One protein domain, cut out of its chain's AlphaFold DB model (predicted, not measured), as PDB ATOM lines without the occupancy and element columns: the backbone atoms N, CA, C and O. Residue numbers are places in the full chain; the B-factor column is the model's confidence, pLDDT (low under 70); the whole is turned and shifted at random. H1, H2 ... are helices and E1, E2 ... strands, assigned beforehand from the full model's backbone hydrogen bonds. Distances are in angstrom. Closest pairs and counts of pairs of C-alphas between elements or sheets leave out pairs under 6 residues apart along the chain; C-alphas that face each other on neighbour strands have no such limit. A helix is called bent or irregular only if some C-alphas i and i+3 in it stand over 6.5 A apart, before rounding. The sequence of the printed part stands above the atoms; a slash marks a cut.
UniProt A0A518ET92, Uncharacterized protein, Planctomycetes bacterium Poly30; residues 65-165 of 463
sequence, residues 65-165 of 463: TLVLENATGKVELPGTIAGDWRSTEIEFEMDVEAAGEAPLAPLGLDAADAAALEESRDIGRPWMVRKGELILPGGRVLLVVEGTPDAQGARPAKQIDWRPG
ATOM      1  N   THR A  65     277.389 583.036 461.280       88.69
ATOM      2  CA  THR A  65     277.682 581.920 462.180       88.69
ATOM      3  C   THR A  65     276.748 581.945 463.375       88.69
ATOM      4  O   THR A  65     276.646 582.960 464.067       88.69
ATOM      5  N   LEU A  66     276.095 580.820 463.641       88.31
ATOM      6  CA  LEU A  66     275.353 580.579 464.870       88.31
ATOM      7  C   LEU A  66     276.293 579.941 465.893       88.31
ATOM      8  O   LEU A  66     276.927 578.923 465.624       88.31
ATOM      9  N   VAL A  67     276.398 580.550 467.066       87.19
ATOM     10  CA  VAL A  67     277.267 580.124 468.160       87.19
ATOM     11  C   VAL A  67     276.413 579.589 469.296       87.19
ATOM     12  O   VAL A  67     275.588 580.300 469.868       87.19
ATOM     13  N   LEU A  68     276.650 578.330 469.640       85.69
ATOM     14  CA  LEU A  68     275.955 577.616 470.698       85.69
ATOM     15  C   LEU A  68     276.992 577.168 471.729       85.69
ATOM     16  O   LEU A  68     277.877 576.374 471.418       85.69
ATOM     17  N   GLU A  69     276.912 577.679 472.952       83.31
ATOM     18  CA  GLU A  69     277.806 577.297 474.045       83.31
ATOM     19  C   GLU A  69     277.015 576.612 475.154       83.31
ATOM     20  O   GLU A  69     276.007 577.133 475.635       83.31
ATOM     21  N   ASN A  70     277.508 575.457 475.589       80.88
ATOM     22  CA  ASN A  70     277.036 574.754 476.771       80.88
ATOM     23  C   ASN A  70     278.186 574.583 477.785       80.88
ATOM     24  O   ASN A  70     279.339 574.899 477.491       80.88
ATOM     25  N   ALA A  71     277.900 574.060 478.980       72.44
ATOM     26  CA  ALA A  71     278.903 573.808 480.018       72.44
ATOM     27  C   ALA A  71     280.064 572.906 479.543       72.44
ATOM     28  O   ALA A  71     281.183 573.013 480.044       72.44
ATOM     29  N   THR A  72     279.801 572.028 478.573       72.00
ATOM     30  CA  THR A  72     280.743 571.046 478.017       72.00
ATOM     31  C   THR A  72     281.542 571.547 476.813       72.00
ATOM     32  O   THR A  72     282.537 570.918 476.455       72.00
ATOM     33  N   GLY A  73     281.156 572.663 476.186       76.81
ATOM     34  CA  GLY A  73     281.890 573.231 475.056       76.81
ATOM     35  C   GLY A  73     281.063 574.146 474.155       76.81
ATOM     36  O   GLY A  73     279.874 574.369 474.371       76.81
ATOM     37  N   LYS A  74     281.728 574.679 473.126       83.38
ATOM     38  CA  LYS A  74     281.192 575.646 472.162       83.38
ATOM     39  C   LYS A  74     281.133 575.020 470.767       83.38
ATOM     40  O   LYS A  74     282.111 574.418 470.330       83.38
ATOM     41  N   VAL A  75     280.009 575.190 470.080       85.12
ATOM     42  CA  VAL A  75     279.771 574.765 468.695       85.12
ATOM     43  C   VAL A  75     279.460 575.998 467.853       85.12
ATOM     44  O   VAL A  75     278.649 576.838 468.239       85.12
ATOM     45  N   GLU A  76     280.116 576.108 466.703       85.81
ATOM     46  CA  GLU A  76     279.888 577.171 465.727       85.81
ATOM     47  C   GLU A  76     279.350 576.546 464.440       85.81
ATOM     48  O   GLU A  76     279.977 575.655 463.868       85.81
ATOM     49  N   LEU A  77     278.169 576.984 464.013       86.81
ATOM     50  CA  LEU A  77     277.484 576.482 462.829       86.81
ATOM     51  C   LEU A  77     277.484 577.580 461.760       86.81
ATOM     52  O   LEU A  77     276.892 578.637 461.993       86.81
ATOM     53  N   PRO A  78     278.148 577.380 460.611       87.88
ATOM     54  CA  PRO A  78     278.092 578.327 459.508       87.88
ATOM     55  C   PRO A  78     276.714 578.303 458.837       87.88
ATOM     56  O   PRO A  78     276.034 577.277 458.790       87.88
ATOM     57  N   GLY A  79     276.299 579.448 458.310       87.88
ATOM     58  CA  GLY A  79     275.028 579.575 457.611       87.88
ATOM     59  C   GLY A  79     274.755 580.991 457.133       87.88
ATOM     60  O   GLY A  79     275.663 581.811 456.974       87.88
ATOM     61  N   THR A  80     273.477 581.269 456.905       89.06
ATOM     62  CA  THR A  80     272.966 582.548 456.428       89.06
ATOM     63  C   THR A  80     271.887 583.058 457.371       89.06
ATOM     64  O   THR A  80     270.921 582.361 457.671       89.06
ATOM     65  N   ILE A  81     272.026 584.307 457.815       88.44
ATOM     66  CA  ILE A  81     270.993 584.991 458.594       88.44
ATOM     67  C   ILE A  81     269.966 585.616 457.639       88.44
ATOM     68  O   ILE A  81     270.297 586.473 456.817       88.44
ATOM     69  N   ALA A  82     268.702 585.240 457.739       86.12
ATOM     70  CA  ALA A  82     267.610 585.926 457.068       86.12
ATOM     71  C   ALA A  82     267.093 587.083 457.947       86.12
ATOM     72  O   ALA A  82     266.810 586.920 459.134       86.12
ATOM     73  N   GLY A  83     266.990 588.279 457.352       83.12
ATOM     74  CA  GLY A  83     266.561 589.509 458.033       83.12
ATOM     75  C   GLY A  83     267.705 590.392 458.555       83.12
ATOM     76  O   GLY A  83     268.848 590.285 458.105       83.12
ATOM     77  N   ASP A  84     267.377 591.313 459.470       84.31
ATOM     78  CA  ASP A  84     268.354 592.175 460.151       84.31
ATOM     79  C   ASP A  84     268.969 591.415 461.328       84.31
ATOM     80  O   ASP A  84     268.305 591.160 462.332       84.31
ATOM     81  N   TRP A  85     270.257 591.090 461.238       84.12
ATOM     82  CA  TRP A  85     270.970 590.375 462.300       84.12
ATOM     83  C   TRP A  85     271.070 591.172 463.612       84.12
ATOM     84  O   TRP A  85     271.462 590.620 464.636       84.12
ATOM     85  N   ARG A  86     270.718 592.463 463.613       83.62
ATOM     86  CA  ARG A  86     270.650 593.302 464.822       83.62
ATOM     87  C   ARG A  86     269.309 593.185 465.557       83.62
ATOM     88  O   ARG A  86     269.140 593.814 466.603       83.62
ATOM     89  N   SER A  87     268.365 592.421 465.006       84.31
ATOM     90  CA  SER A  87     267.064 592.117 465.605       84.31
ATOM     91  C   SER A  87     267.203 591.312 466.907       84.31
ATOM     92  O   SER A  87     268.274 590.825 467.260       84.31
ATOM     93  N   THR A  88     266.115 591.185 467.667       83.38
ATOM     94  CA  THR A  88     266.026 590.285 468.832       83.38
ATOM     95  C   THR A  88     265.728 588.837 468.453       83.38
ATOM     96  O   THR A  88     265.923 587.945 469.279       83.38
ATOM     97  N   GLU A  89     265.249 588.624 467.232       86.06
ATOM     98  CA  GLU A  89     265.007 587.314 466.636       86.06
ATOM     99  C   GLU A  89     265.470 587.307 465.181       86.06
ATOM    100  O   GLU A  89     265.343 588.318 464.482       86.06
ATOM    101  N   ILE A  90     266.028 586.178 464.754       89.56
ATOM    102  CA  ILE A  90     266.515 585.959 463.398       89.56
ATOM    103  C   ILE A  90     266.063 584.597 462.883       89.56
ATOM    104  O   ILE A  90     265.895 583.641 463.644       89.56
ATOM    105  N   GLU A  91     265.944 584.499 461.569       89.44
ATOM    106  CA  GLU A  91     265.874 583.219 460.879       89.44
ATOM    107  C   GLU A  91     267.293 582.833 460.451       89.44
ATOM    108  O   GLU A  91     268.019 583.643 459.876       89.44
ATOM    109  N   PHE A  92     267.723 581.619 460.767       88.44
ATOM    110  CA  PHE A  92     269.061 581.122 460.479       88.44
ATOM    111  C   PHE A  92     268.977 579.883 459.596       88.44
ATOM    112  O   PHE A  92     268.491 578.835 460.014       88.44
ATOM    113  N   GLU A  93     269.462 579.998 458.371       87.31
ATOM    114  CA  GLU A  93     269.568 578.891 457.431       87.31
ATOM    115  C   GLU A  93     270.979 578.308 457.515       87.31
ATOM    116  O   GLU A  93     271.956 578.972 457.170       87.31
ATOM    117  N   MET A  94     271.103 577.088 458.034       83.19
ATOM    118  CA  MET A  94     272.401 576.445 458.220       83.19
ATOM    119  C   MET A  94     272.971 575.978 456.875       83.19
ATOM    120  O   MET A  94     272.278 575.337 456.089       83.19
ATOM    121  N   ASP A  95     274.255 576.240 456.642       82.44
ATOM    122  CA  ASP A  95     274.976 575.698 455.492       82.44
ATOM    123  C   ASP A  95     275.466 574.287 455.843       82.44
ATOM    124  O   ASP A  95     276.462 574.116 456.548       82.44
ATOM    125  N   VAL A  96     274.719 573.272 455.402       77.19
ATOM    126  CA  VAL A  96     274.983 571.859 455.725       77.19
ATOM    127  C   VAL A  96     276.341 571.403 455.178       77.19
ATOM    128  O   VAL A  96     277.059 570.670 455.860       77.19
ATOM    129  N   GLU A  97     276.723 571.862 453.983       78.12
ATOM    130  CA  GLU A  97     277.997 571.498 453.357       78.12
ATOM    131  C   GLU A  97     279.179 572.111 454.114       78.12
ATOM    132  O   GLU A  97     280.160 571.421 454.395       78.12
ATOM    133  N   ALA A  98     279.076 573.389 454.493       75.31
ATOM    134  CA  ALA A  98     280.121 574.067 455.255       75.31
ATOM    135  C   ALA A  98     280.189 573.608 456.722       75.31
ATOM    136  O   ALA A  98     281.268 573.621 457.317       75.31
ATOM    137  N   ALA A  99     279.058 573.215 457.316       69.38
ATOM    138  CA  ALA A  99     278.997 572.722 458.690       69.38
ATOM    139  C   ALA A  99     279.588 571.310 458.837       69.38
ATOM    140  O   ALA A  99     280.152 570.998 459.888       69.38
ATOM    141  N   GLY A 100     279.481 570.461 457.808       71.75
ATOM    142  CA  GLY A 100     279.962 569.076 457.835       71.75
ATOM    143  C   GLY A 100     279.439 568.270 459.038       71.75
ATOM    144  O   GLY A 100     278.347 568.515 459.557       71.75
ATOM    145  N   GLU A 101     280.248 567.333 459.543       63.84
ATOM    146  CA  GLU A 101     280.010 566.645 460.825       63.84
ATOM    147  C   GLU A 101     280.434 567.525 462.018       63.84
ATOM    148  O   GLU A 101     281.221 567.101 462.867       63.84
ATOM    149  N   ALA A 102     279.977 568.783 462.081       61.38
ATOM    150  CA  ALA A 102     280.239 569.639 463.240       61.38
ATOM    151  C   ALA A 102     279.930 568.847 464.524       61.38
ATOM    152  O   ALA A 102     278.816 568.323 464.641       61.38
ATOM    153  N   PRO A 103     280.882 568.713 465.468       62.19
ATOM    154  CA  PRO A 103     280.687 567.864 466.628       62.19
ATOM    155  C   PRO A 103     279.521 568.429 467.431       62.19
ATOM    156  O   PRO A 103     279.623 569.499 468.021       62.19
ATOM    157  N   LEU A 104     278.398 567.712 467.423       67.69
ATOM    158  CA  LEU A 104     277.205 568.036 468.208       67.69
ATOM    159  C   LEU A 104     277.340 567.554 469.656       67.69
ATOM    160  O   LEU A 104     276.643 568.038 470.544       67.69
ATOM    161  N   ALA A 105     278.289 566.647 469.911       65.62
ATOM    162  CA  ALA A 105     278.606 566.113 471.233       65.62
ATOM    163  C   ALA A 105     278.814 567.183 472.332       65.62
ATOM    164  O   ALA A 105     278.314 566.978 473.439       65.62
ATOM    165  N   PRO A 106     279.470 568.340 472.081       69.50
ATOM    166  CA  PRO A 106     279.644 569.387 473.083       69.50
ATOM    167  C   PRO A 106     278.337 570.051 473.527       69.50
ATOM    168  O   PRO A 106     278.343 570.704 474.565       69.50
ATOM    169  N   LEU A 107     277.233 569.895 472.787       71.44
ATOM    170  CA  LEU A 107     275.923 570.421 473.183       71.44
ATOM    171  C   LEU A 107     275.214 569.535 474.216       71.44
ATOM    172  O   LEU A 107     274.253 569.997 474.828       71.44
ATOM    173  N   GLY A 108     275.683 568.299 474.444       70.62
ATOM    174  CA  GLY A 108     275.088 567.387 475.426       70.62
ATOM    175  C   GLY A 108     273.654 566.963 475.087       70.62
ATOM    176  O   GLY A 108     272.862 566.710 475.993       70.62
ATOM    177  N   LEU A 109     273.313 566.931 473.794       75.56
ATOM    178  CA  LEU A 109     271.998 566.516 473.301       75.56
ATOM    179  C   LEU A 109     271.787 565.014 473.538       75.56
ATOM    180  O   LEU A 109     272.720 564.221 473.395       75.56
ATOM    181  N   ASP A 110     270.560 564.617 473.883       79.00
ATOM    182  CA  ASP A 110     270.194 563.200 473.886       79.00
ATOM    183  C   ASP A 110     269.978 562.677 472.452       79.00
ATOM    184  O   ASP A 110     270.003 563.436 471.481       79.00
ATOM    185  N   ALA A 111     269.766 561.368 472.298       77.75
ATOM    186  CA  ALA A 111     269.594 560.758 470.980       77.75
ATOM    187  C   ALA A 111     268.373 561.300 470.205       77.75
ATOM    188  O   ALA A 111     268.400 561.331 468.979       77.75
ATOM    189  N   ALA A 112     267.314 561.734 470.896       78.62
ATOM    190  CA  ALA A 112     266.098 562.242 470.264       78.62
ATOM    191  C   ALA A 112     266.239 563.714 469.838       78.62
ATOM    192  O   ALA A 112     265.693 564.119 468.813       78.62
ATOM    193  N   ASP A 113     266.949 564.517 470.626       77.94
ATOM    194  CA  ASP A 113     267.327 565.896 470.322       77.94
ATOM    195  C   ASP A 113     268.357 565.945 469.182       77.94
ATOM    196  O   ASP A 113     268.223 566.756 468.266       77.94
ATOM    197  N   ALA A 114     269.343 565.041 469.193       77.19
ATOM    198  CA  ALA A 114     270.325 564.903 468.121       77.19
ATOM    199  C   ALA A 114     269.669 564.483 466.796       77.19
ATOM    200  O   ALA A 114     269.914 565.121 465.776       77.19
ATOM    201  N   ALA A 115     268.772 563.488 466.822       78.81
ATOM    202  CA  ALA A 115     268.045 563.048 465.632       78.81
ATOM    203  C   ALA A 115     267.142 564.150 465.054       78.81
ATOM    204  O   ALA A 115     267.087 564.324 463.845       78.81
ATOM    205  N   ALA A 116     266.465 564.933 465.901       78.69
ATOM    206  CA  ALA A 116     265.631 566.042 465.435       78.69
ATOM    207  C   ALA A 116     266.453 567.204 464.868       78.69
ATOM    208  O   ALA A 116     266.030 567.862 463.917       78.69
ATOM    209  N   LEU A 117     267.631 567.458 465.444       76.81
ATOM    210  CA  LEU A 117     268.569 568.416 464.886       76.81
ATOM    211  C   LEU A 117     269.045 567.943 463.510       76.81
ATOM    212  O   LEU A 117     268.962 568.729 462.577       76.81
ATOM    213  N   GLU A 118     269.466 566.684 463.365       77.06
ATOM    214  CA  GLU A 118     269.855 566.087 462.078       77.06
ATOM    215  C   GLU A 118     268.721 566.131 461.045       77.06
ATOM    216  O   GLU A 118     268.927 566.639 459.948       77.06
ATOM    217  N   GLU A 119     267.503 565.730 461.415       78.69
ATOM    218  CA  GLU A 119     266.323 565.813 460.547       78.69
ATOM    219  C   GLU A 119     266.075 567.255 460.078       78.69
ATOM    220  O   GLU A 119     265.794 567.510 458.906       78.69
ATOM    221  N   SER A 120     266.248 568.238 460.967       75.88
ATOM    222  CA  SER A 120     266.121 569.648 460.593       75.88
ATOM    223  C   SER A 120     267.202 570.131 459.619       75.88
ATOM    224  O   SER A 120     266.943 571.088 458.886       75.88
ATOM    225  N   ARG A 121     268.382 569.486 459.587       74.75
ATOM    226  CA  ARG A 121     269.442 569.777 458.604       74.75
ATOM    227  C   ARG A 121     269.004 569.342 457.210       74.75
ATOM    228  O   ARG A 121     269.135 570.121 456.271       74.75
ATOM    229  N   ASP A 122     268.426 568.150 457.099       68.75
ATOM    230  CA  ASP A 122     268.000 567.570 455.820       68.75
ATOM    231  C   ASP A 122     266.795 568.299 455.207       68.75
ATOM    232  O   ASP A 122     266.652 568.374 453.986       68.75
ATOM    233  N   ILE A 123     265.928 568.874 456.047       71.06
ATOM    234  CA  ILE A 123     264.733 569.608 455.603       71.06
ATOM    235  C   ILE A 123     265.088 570.954 454.936       71.06
ATOM    236  O   ILE A 123     264.272 571.486 454.176       71.06
ATOM    237  N   GLY A 124     266.267 571.528 455.212       69.06
ATOM    238  CA  GLY A 124     266.726 572.786 454.606       69.06
ATOM    239  C   GLY A 124     265.849 574.006 454.921       69.06
ATOM    240  O   GLY A 124     265.793 574.953 454.142       69.06
ATOM    241  N   ARG A 125     265.100 573.983 456.033       80.44
ATOM    242  CA  ARG A 125     264.286 575.124 456.489       80.44
ATOM    243  C   ARG A 125     265.046 575.957 457.522       80.44
ATOM    244  O   ARG A 125     265.744 575.372 458.351       80.44
ATOM    245  N   PRO A 126     264.857 577.288 457.538       83.12
ATOM    246  CA  PRO A 126     265.530 578.145 458.501       83.12
ATOM    247  C   PRO A 126     265.077 577.829 459.929       83.12
ATOM    248  O   PRO A 126     263.899 577.581 460.200       83.12
ATOM    249  N   TRP A 127     266.035 577.845 460.845       85.38
ATOM    250  CA  TRP A 127     265.814 577.772 462.281       85.38
ATOM    251  C   TRP A 127     265.447 579.156 462.797       85.38
ATOM    252  O   TRP A 127     266.005 580.154 462.351       85.38
ATOM    253  N   MET A 128     264.538 579.235 463.761       85.44
ATOM    254  CA  MET A 128     264.233 580.503 464.413       85.44
ATOM    255  C   MET A 128     265.112 580.628 465.656       85.44
ATOM    256  O   MET A 128     265.060 579.784 466.551       85.44
ATOM    257  N   VAL A 129     265.927 581.676 465.711       85.69
ATOM    258  CA  VAL A 129     266.819 581.949 466.839       85.69
ATOM    259  C   VAL A 129     266.358 583.230 467.508       85.69
ATOM    260  O   VAL A 129     266.362 584.303 466.908       85.69
ATOM    261  N   ARG A 130     265.958 583.122 468.771       84.00
ATOM    262  CA  ARG A 130     265.613 584.263 469.622       84.00
ATOM    263  C   ARG A 130     266.719 584.468 470.639       84.00
ATOM    264  O   ARG A 130     267.472 583.541 470.935       84.00
ATOM    265  N   LYS A 131     266.823 585.671 471.210       71.44
ATOM    266  CA  LYS A 131     267.719 585.912 472.352       71.44
ATOM    267  C   LYS A 131     267.402 584.932 473.486       71.44
ATOM    268  O   LYS A 131     266.489 585.173 474.265       71.44
ATOM    269  N   GLY A 132     268.184 583.861 473.570       75.00
ATOM    270  CA  GLY A 132     268.044 582.829 474.588       75.00
ATOM    271  C   GLY A 132     267.371 581.531 474.143       75.00
ATOM    272  O   GLY A 132     267.345 580.616 474.953       75.00
ATOM    273  N   GLU A 133     266.883 581.398 472.906       85.06
ATOM    274  CA  GLU A 133     266.186 580.182 472.447       85.06
ATOM    275  C   GLU A 133     266.578 579.794 471.017       85.06
ATOM    276  O   GLU A 133     266.670 580.646 470.130       85.06
ATOM    277  N   LEU A 134     266.738 578.491 470.783       85.50
ATOM    278  CA  LEU A 134     266.858 577.904 469.450       85.50
ATOM    279  C   LEU A 134     265.627 577.047 469.152       85.50
ATOM    280  O   LEU A 134     265.376 576.053 469.838       85.50
ATOM    281  N   ILE A 135     264.888 577.411 468.107       85.31
ATOM    282  CA  ILE A 135     263.641 576.762 467.703       85.31
ATOM    283  C   ILE A 135     263.840 576.113 466.331       85.31
ATOM    284  O   ILE A 135     264.137 576.782 465.338       85.31
ATOM    285  N   LEU A 136     263.651 574.796 466.278       84.06
ATOM    286  CA  LEU A 136     263.756 574.004 465.057       84.06
ATOM    287  C   LEU A 136     262.526 574.186 464.149       84.06
ATOM    288  O   LEU A 136     261.438 574.546 464.624       84.06
ATOM    289  N   PRO A 137     262.652 573.878 462.843       77.69
ATOM    290  CA  PRO A 137     261.522 573.808 461.927       77.69
ATOM    291  C   PRO A 137     260.428 572.896 462.500       77.69
ATOM    292  O   PRO A 137     260.690 571.765 462.893       77.69
ATOM    293  N   GLY A 138     259.195 573.402 462.581       74.75
ATOM    294  CA  GLY A 138     258.084 572.710 463.255       74.75
ATOM    295  C   GLY A 138     257.791 573.201 464.679       74.75
ATOM    296  O   GLY A 138     256.829 572.739 465.282       74.75
ATOM    297  N   GLY A 139     258.560 574.168 465.196       78.00
ATOM    298  CA  GLY A 139     258.260 574.868 466.453       78.00
ATOM    299  C   GLY A 139     258.791 574.186 467.716       78.00
ATOM    300  O   GLY A 139     258.476 574.623 468.820       78.00
ATOM    301  N   ARG A 140     259.599 573.127 467.577       81.25
ATOM    302  CA  ARG A 140     260.258 572.462 468.710       81.25
ATOM    303  C   ARG A 140     261.401 573.334 469.230       81.25
ATOM    304  O   ARG A 140     262.350 573.605 468.499       81.25
ATOM    305  N   VAL A 141     261.329 573.734 470.496       82.12
ATOM    306  CA  VAL A 141     262.418 574.436 471.191       82.12
ATOM    307  C   VAL A 141     263.484 573.415 471.586       82.12
ATOM    308  O   VAL A 141     263.192 572.482 472.330       82.12
ATOM    309  N   LEU A 142     264.702 573.564 471.067       81.75
ATOM    310  CA  LEU A 142     265.803 572.627 471.309       81.75
ATOM    311  C   LEU A 142     266.693 573.079 472.470       81.75
ATOM    312  O   LEU A 142     266.964 572.307 473.389       81.75
ATOM    313  N   LEU A 143     267.146 574.334 472.424       80.69
ATOM    314  CA  LEU A 143     268.053 574.917 473.412       80.69
ATOM    315  C   LEU A 143     267.436 576.170 474.015       80.69
ATOM    316  O   LEU A 143     266.885 576.991 473.280       80.69
ATOM    317  N   VAL A 144     267.595 576.332 475.326       83.00
ATOM    318  CA  VAL A 144     267.201 577.537 476.064       83.00
ATOM    319  C   VAL A 144     268.321 577.963 477.002       83.00
ATOM    320  O   VAL A 144     268.916 577.131 477.680       83.00
ATOM    321  N   VAL A 145     268.625 579.259 477.051       79.56
ATOM    322  CA  VAL A 145     269.668 579.789 477.935       79.56
ATOM    323  C   VAL A 145     269.262 579.630 479.405       79.56
ATOM    324  O   VAL A 145     268.105 579.848 479.771       79.56
ATOM    325  N   GLU A 146     270.201 579.225 480.262       67.44
ATOM    326  CA  GLU A 146     269.953 579.038 481.697       67.44
ATOM    327  C   GLU A 146     269.317 580.289 482.339       67.44
ATOM    328  O   GLU A 146     269.818 581.404 482.203       67.44
ATOM    329  N   GLY A 147     268.203 580.100 483.057       62.25
ATOM    330  CA  GLY A 147     267.468 581.182 483.728       62.25
ATOM    331  C   GLY A 147     266.251 581.728 482.970       62.25
ATOM    332  O   GLY A 147     265.552 582.588 483.507       62.25
ATOM    333  N   THR A 148     265.953 581.217 481.772       63.22
ATOM    334  CA  THR A 148     264.725 581.565 481.035       63.22
ATOM    335  C   THR A 148     263.535 580.759 481.588       63.22
ATOM    336  O   THR A 148     263.619 579.530 481.655       63.22
ATOM    337  N   PRO A 149     262.440 581.401 482.040       49.94
ATOM    338  CA  PRO A 149     261.272 580.681 482.526       49.94
ATOM    339  C   PRO A 149     260.543 580.020 481.350       49.94
ATOM    340  O   PRO A 149     260.223 580.688 480.375       49.94
ATOM    341  N   ASP A 150     260.220 578.734 481.508       55.22
ATOM    342  CA  ASP A 150     259.205 578.013 480.722       55.22
ATOM    343  C   ASP A 150     259.630 577.341 479.397       55.22
ATOM    344  O   ASP A 150     258.998 577.504 478.358       55.22
ATOM    345  N   ALA A 151     260.639 576.464 479.445       55.09
ATOM    346  CA  ALA A 151     260.895 575.512 478.358       55.09
ATOM    347  C   ALA A 151     260.850 574.060 478.858       55.09
ATOM    348  O   ALA A 151     261.872 573.439 479.155       55.09
ATOM    349  N   GLN A 152     259.643 573.505 478.983       56.66
ATOM    350  CA  GLN A 152     259.458 572.081 479.277       56.66
ATOM    351  C   GLN A 152     260.038 571.243 478.126       56.66
ATOM    352  O   GLN A 152     259.468 571.189 477.042       56.66
ATOM    353  N   GLY A 153     261.183 570.596 478.367       62.50
ATOM    354  CA  GLY A 153     261.831 569.678 477.421       62.50
ATOM    355  C   GLY A 153     263.034 570.233 476.649       62.50
ATOM    356  O   GLY A 153     263.672 569.457 475.948       62.50
ATOM    357  N   ALA A 154     263.388 571.516 476.791       70.94
ATOM    358  CA  ALA A 154     264.582 572.075 476.146       70.94
ATOM    359  C   ALA A 154     265.850 571.868 476.990       70.94
ATOM    360  O   ALA A 154     265.797 571.823 478.224       70.94
ATOM    361  N   ARG A 155     267.010 571.768 476.333       76.69
ATOM    362  CA  ARG A 155     268.301 571.622 477.018       76.69
ATOM    363  C   ARG A 155     268.873 572.989 477.403       76.69
ATOM    364  O   ARG A 155     268.785 573.925 476.604       76.69
ATOM    365  N   PRO A 156     269.470 573.117 478.602       78.31
ATOM    366  CA  PRO A 156     270.119 574.354 479.000       78.31
ATOM    367  C   PRO A 156     271.322 574.620 478.093       78.31
ATOM    368  O   PRO A 156     272.135 573.730 477.841       78.31
ATOM    369  N   ALA A 157     271.421 575.852 477.614       79.25
ATOM    370  CA  ALA A 157     272.607 576.407 476.992       79.25
ATOM    371  C   ALA A 157     273.167 577.510 477.895       79.25
ATOM    372  O   ALA A 157     272.432 578.242 478.558       79.25
ATOM    373  N   LYS A 158     274.484 577.668 477.897       81.88
ATOM    374  CA  LYS A 158     275.134 578.794 478.565       81.88
ATOM    375  C   LYS A 158     274.993 580.068 477.733       81.88
ATOM    376  O   LYS A 158     274.780 581.145 478.282       81.88
ATOM    377  N   GLN A 159     275.105 579.947 476.411       82.19
ATOM    378  CA  GLN A 159     274.975 581.070 475.490       82.19
ATOM    379  C   GLN A 159     274.452 580.609 474.127       82.19
ATOM    380  O   GLN A 159     274.904 579.605 473.581       82.19
ATOM    381  N   ILE A 160     273.522 581.383 473.571       84.88
ATOM    382  CA  ILE A 160     273.076 581.291 472.179       84.88
ATOM    383  C   ILE A 160     273.305 582.674 471.580       84.88
ATOM    384  O   ILE A 160     272.722 583.654 472.046       84.88
ATOM    385  N   ASP A 161     274.202 582.759 470.605       85.06
ATOM    386  CA  ASP A 161     274.618 584.009 469.971       85.06
ATOM    387  C   ASP A 161     274.726 583.814 468.459       85.06
ATOM    388  O   ASP A 161     274.964 582.709 467.983       85.06
ATOM    389  N   TRP A 162     274.566 584.878 467.684       88.62
ATOM    390  CA  TRP A 162     274.753 584.836 466.237       88.62
ATOM    391  C   TRP A 162     275.660 585.971 465.797       88.62
ATOM    392  O   TRP A 162     275.580 587.109 466.258       88.62
ATOM    393  N   ARG A 163     276.563 585.646 464.879       88.31
ATOM    394  CA  ARG A 163     277.646 586.524 464.458       88.31
ATOM    395  C   ARG A 163     277.538 586.735 462.951       88.31
ATOM    396  O   ARG A 163     277.582 585.750 462.213       88.31
ATOM    397  N   PRO A 164     277.402 587.983 462.471       88.38
ATOM    398  CA  PRO A 164     277.380 588.244 461.040       88.38
ATOM    399  C   PRO A 164     278.754 587.958 460.430       88.38
ATOM    400  O   PRO A 164     279.793 588.245 461.037       88.38
ATOM    401  N   GLY A 165     278.755 587.431 459.211       88.31
ATOM    402  CA  GLY A 165     279.961 587.294 458.408       88.31
ATOM    403  C   GLY A 165     280.461 588.650 457.919       88.31
ATOM    404  O   GLY A 165     279.685 589.595 457.738       88.31
TER     405      GLY A 165
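This is residues 65 to 165 of the 463 residues of an uncharacterized protein of Planctomycetes bacterium Poly30 (UniProt A0A518ET92). One strongly twisted sheet of eight strands curls into a small, nearly closed barrel, with E3, E4, E5, E6 and E7 on one side facing E1 and E8 on the other, and E2 bending between them. The helix H2 lies across the sheet near the rim where E3 ends and E4 and E6 begin, and the short H1 only grazes the sheet. The printed part has 101 residues, with eight named strands and two named helices in the order E1 E2 E3 H1 H2 E4 E5 E6 E7 E8. The sheet runs E7 E6 E5 E4 E3 E2 E1 E8 and is mixed, and the class is mixed, helices and strands. The whole is compact and rounded, with a radius of gyration of the C-alphas of 12.4 A and spans of 28 by 28 by 26 A.

Start at Thr 65, where E1, residues 65 to 70, begins, and go on to E2, residues 73 to 82; the two form a hairpin, with N 68 and O 75 at 2.9 A. E2 bends by 66 degrees at residue 79, and its pairing is staggered: residues 73 to 78 pair with E1, and residues 79 to 82 pair with E3, residues 89 to 94. Look at N 82 and O 91, 2.8 A, in this second hairpin; E1 E2 E3 are a meander, each strand the antiparallel neighbour of the one before. H1, residues 96 to 99, only grazes the sheet; its closest C-alphas to E2 are those of Ala 99 and Pro 78, 5.7 A. H2, residues 111 to 123, is close to H1 but not clearly touching, with Val 96 and Arg 121 the closest C-alphas at 6.6 A. H2 is on the sheet at a height of 9.6 A, only just over E3, with 3 of its C-alphas falling there. On the local plane its line stands at 69 degrees to that of E3, across the strands. In H2 every O i to N i+4 pair is within hydrogen-bond range; H1, with four residues, is too short for such a pair. Next, E4, residues 127 to 130, is antiparallel to E3, with N 92 and O 127 at 2.8 A. E4, E5, residues 133 to 135, and E6, residues 141 to 145, are a second meander; look at N 135 and O 128, 2.8 A, and N 134 and O 143, 2.9 A. E7, residues 155 to 157, is parallel to E6, with N 157 and O 144 at 2.8 A. E7 runs on into E8, residues 159 to 163, across a break of 1 residue, at 61 degrees. E8 is antiparallel to E1, with N 67 and O 161 at 2.7 A. This is a folded sheet, one sheet bent back on itself: E7 E6 E5 E4 E3 face E1 E8, with E2 as the hinge. The closest C-alphas of E1 and E7 are those of Asn 70 and Ala 157, 4.7 A.

Find C-alpha 65 at (277.682, 581.920, 462.180); E1 runs 16.3 A from there to residue 70. E2 covers 26.2 A from residue 73 to 82, and E3 15.6 A from 89 to 94. H1 holds residues 96 to 99. H2 starts at C-alpha 111, (269.594, 560.758, 470.980), and runs 18.4 A to residue 123. E4, 127 to 130, E5, 133 to 135, E6, 141 to 145, and E7, 155 to 157, follow. E8 runs 12.6 A from residue 159 to C-alpha 163 at (277.646, 586.524, 464.458).

The two C-alphas farthest apart are those of Glu 97 and Pro 149, 34.9 A, while C-alphas 65 and 165 are 6.9 A apart. The printed part has no cut, and the link from H1 to H2, 11 residues, is long. The mean pLDDT of the printed part is 78.4; look for values under 70 at residues 99, 101 to 106, 122, 124 and 146 to 153.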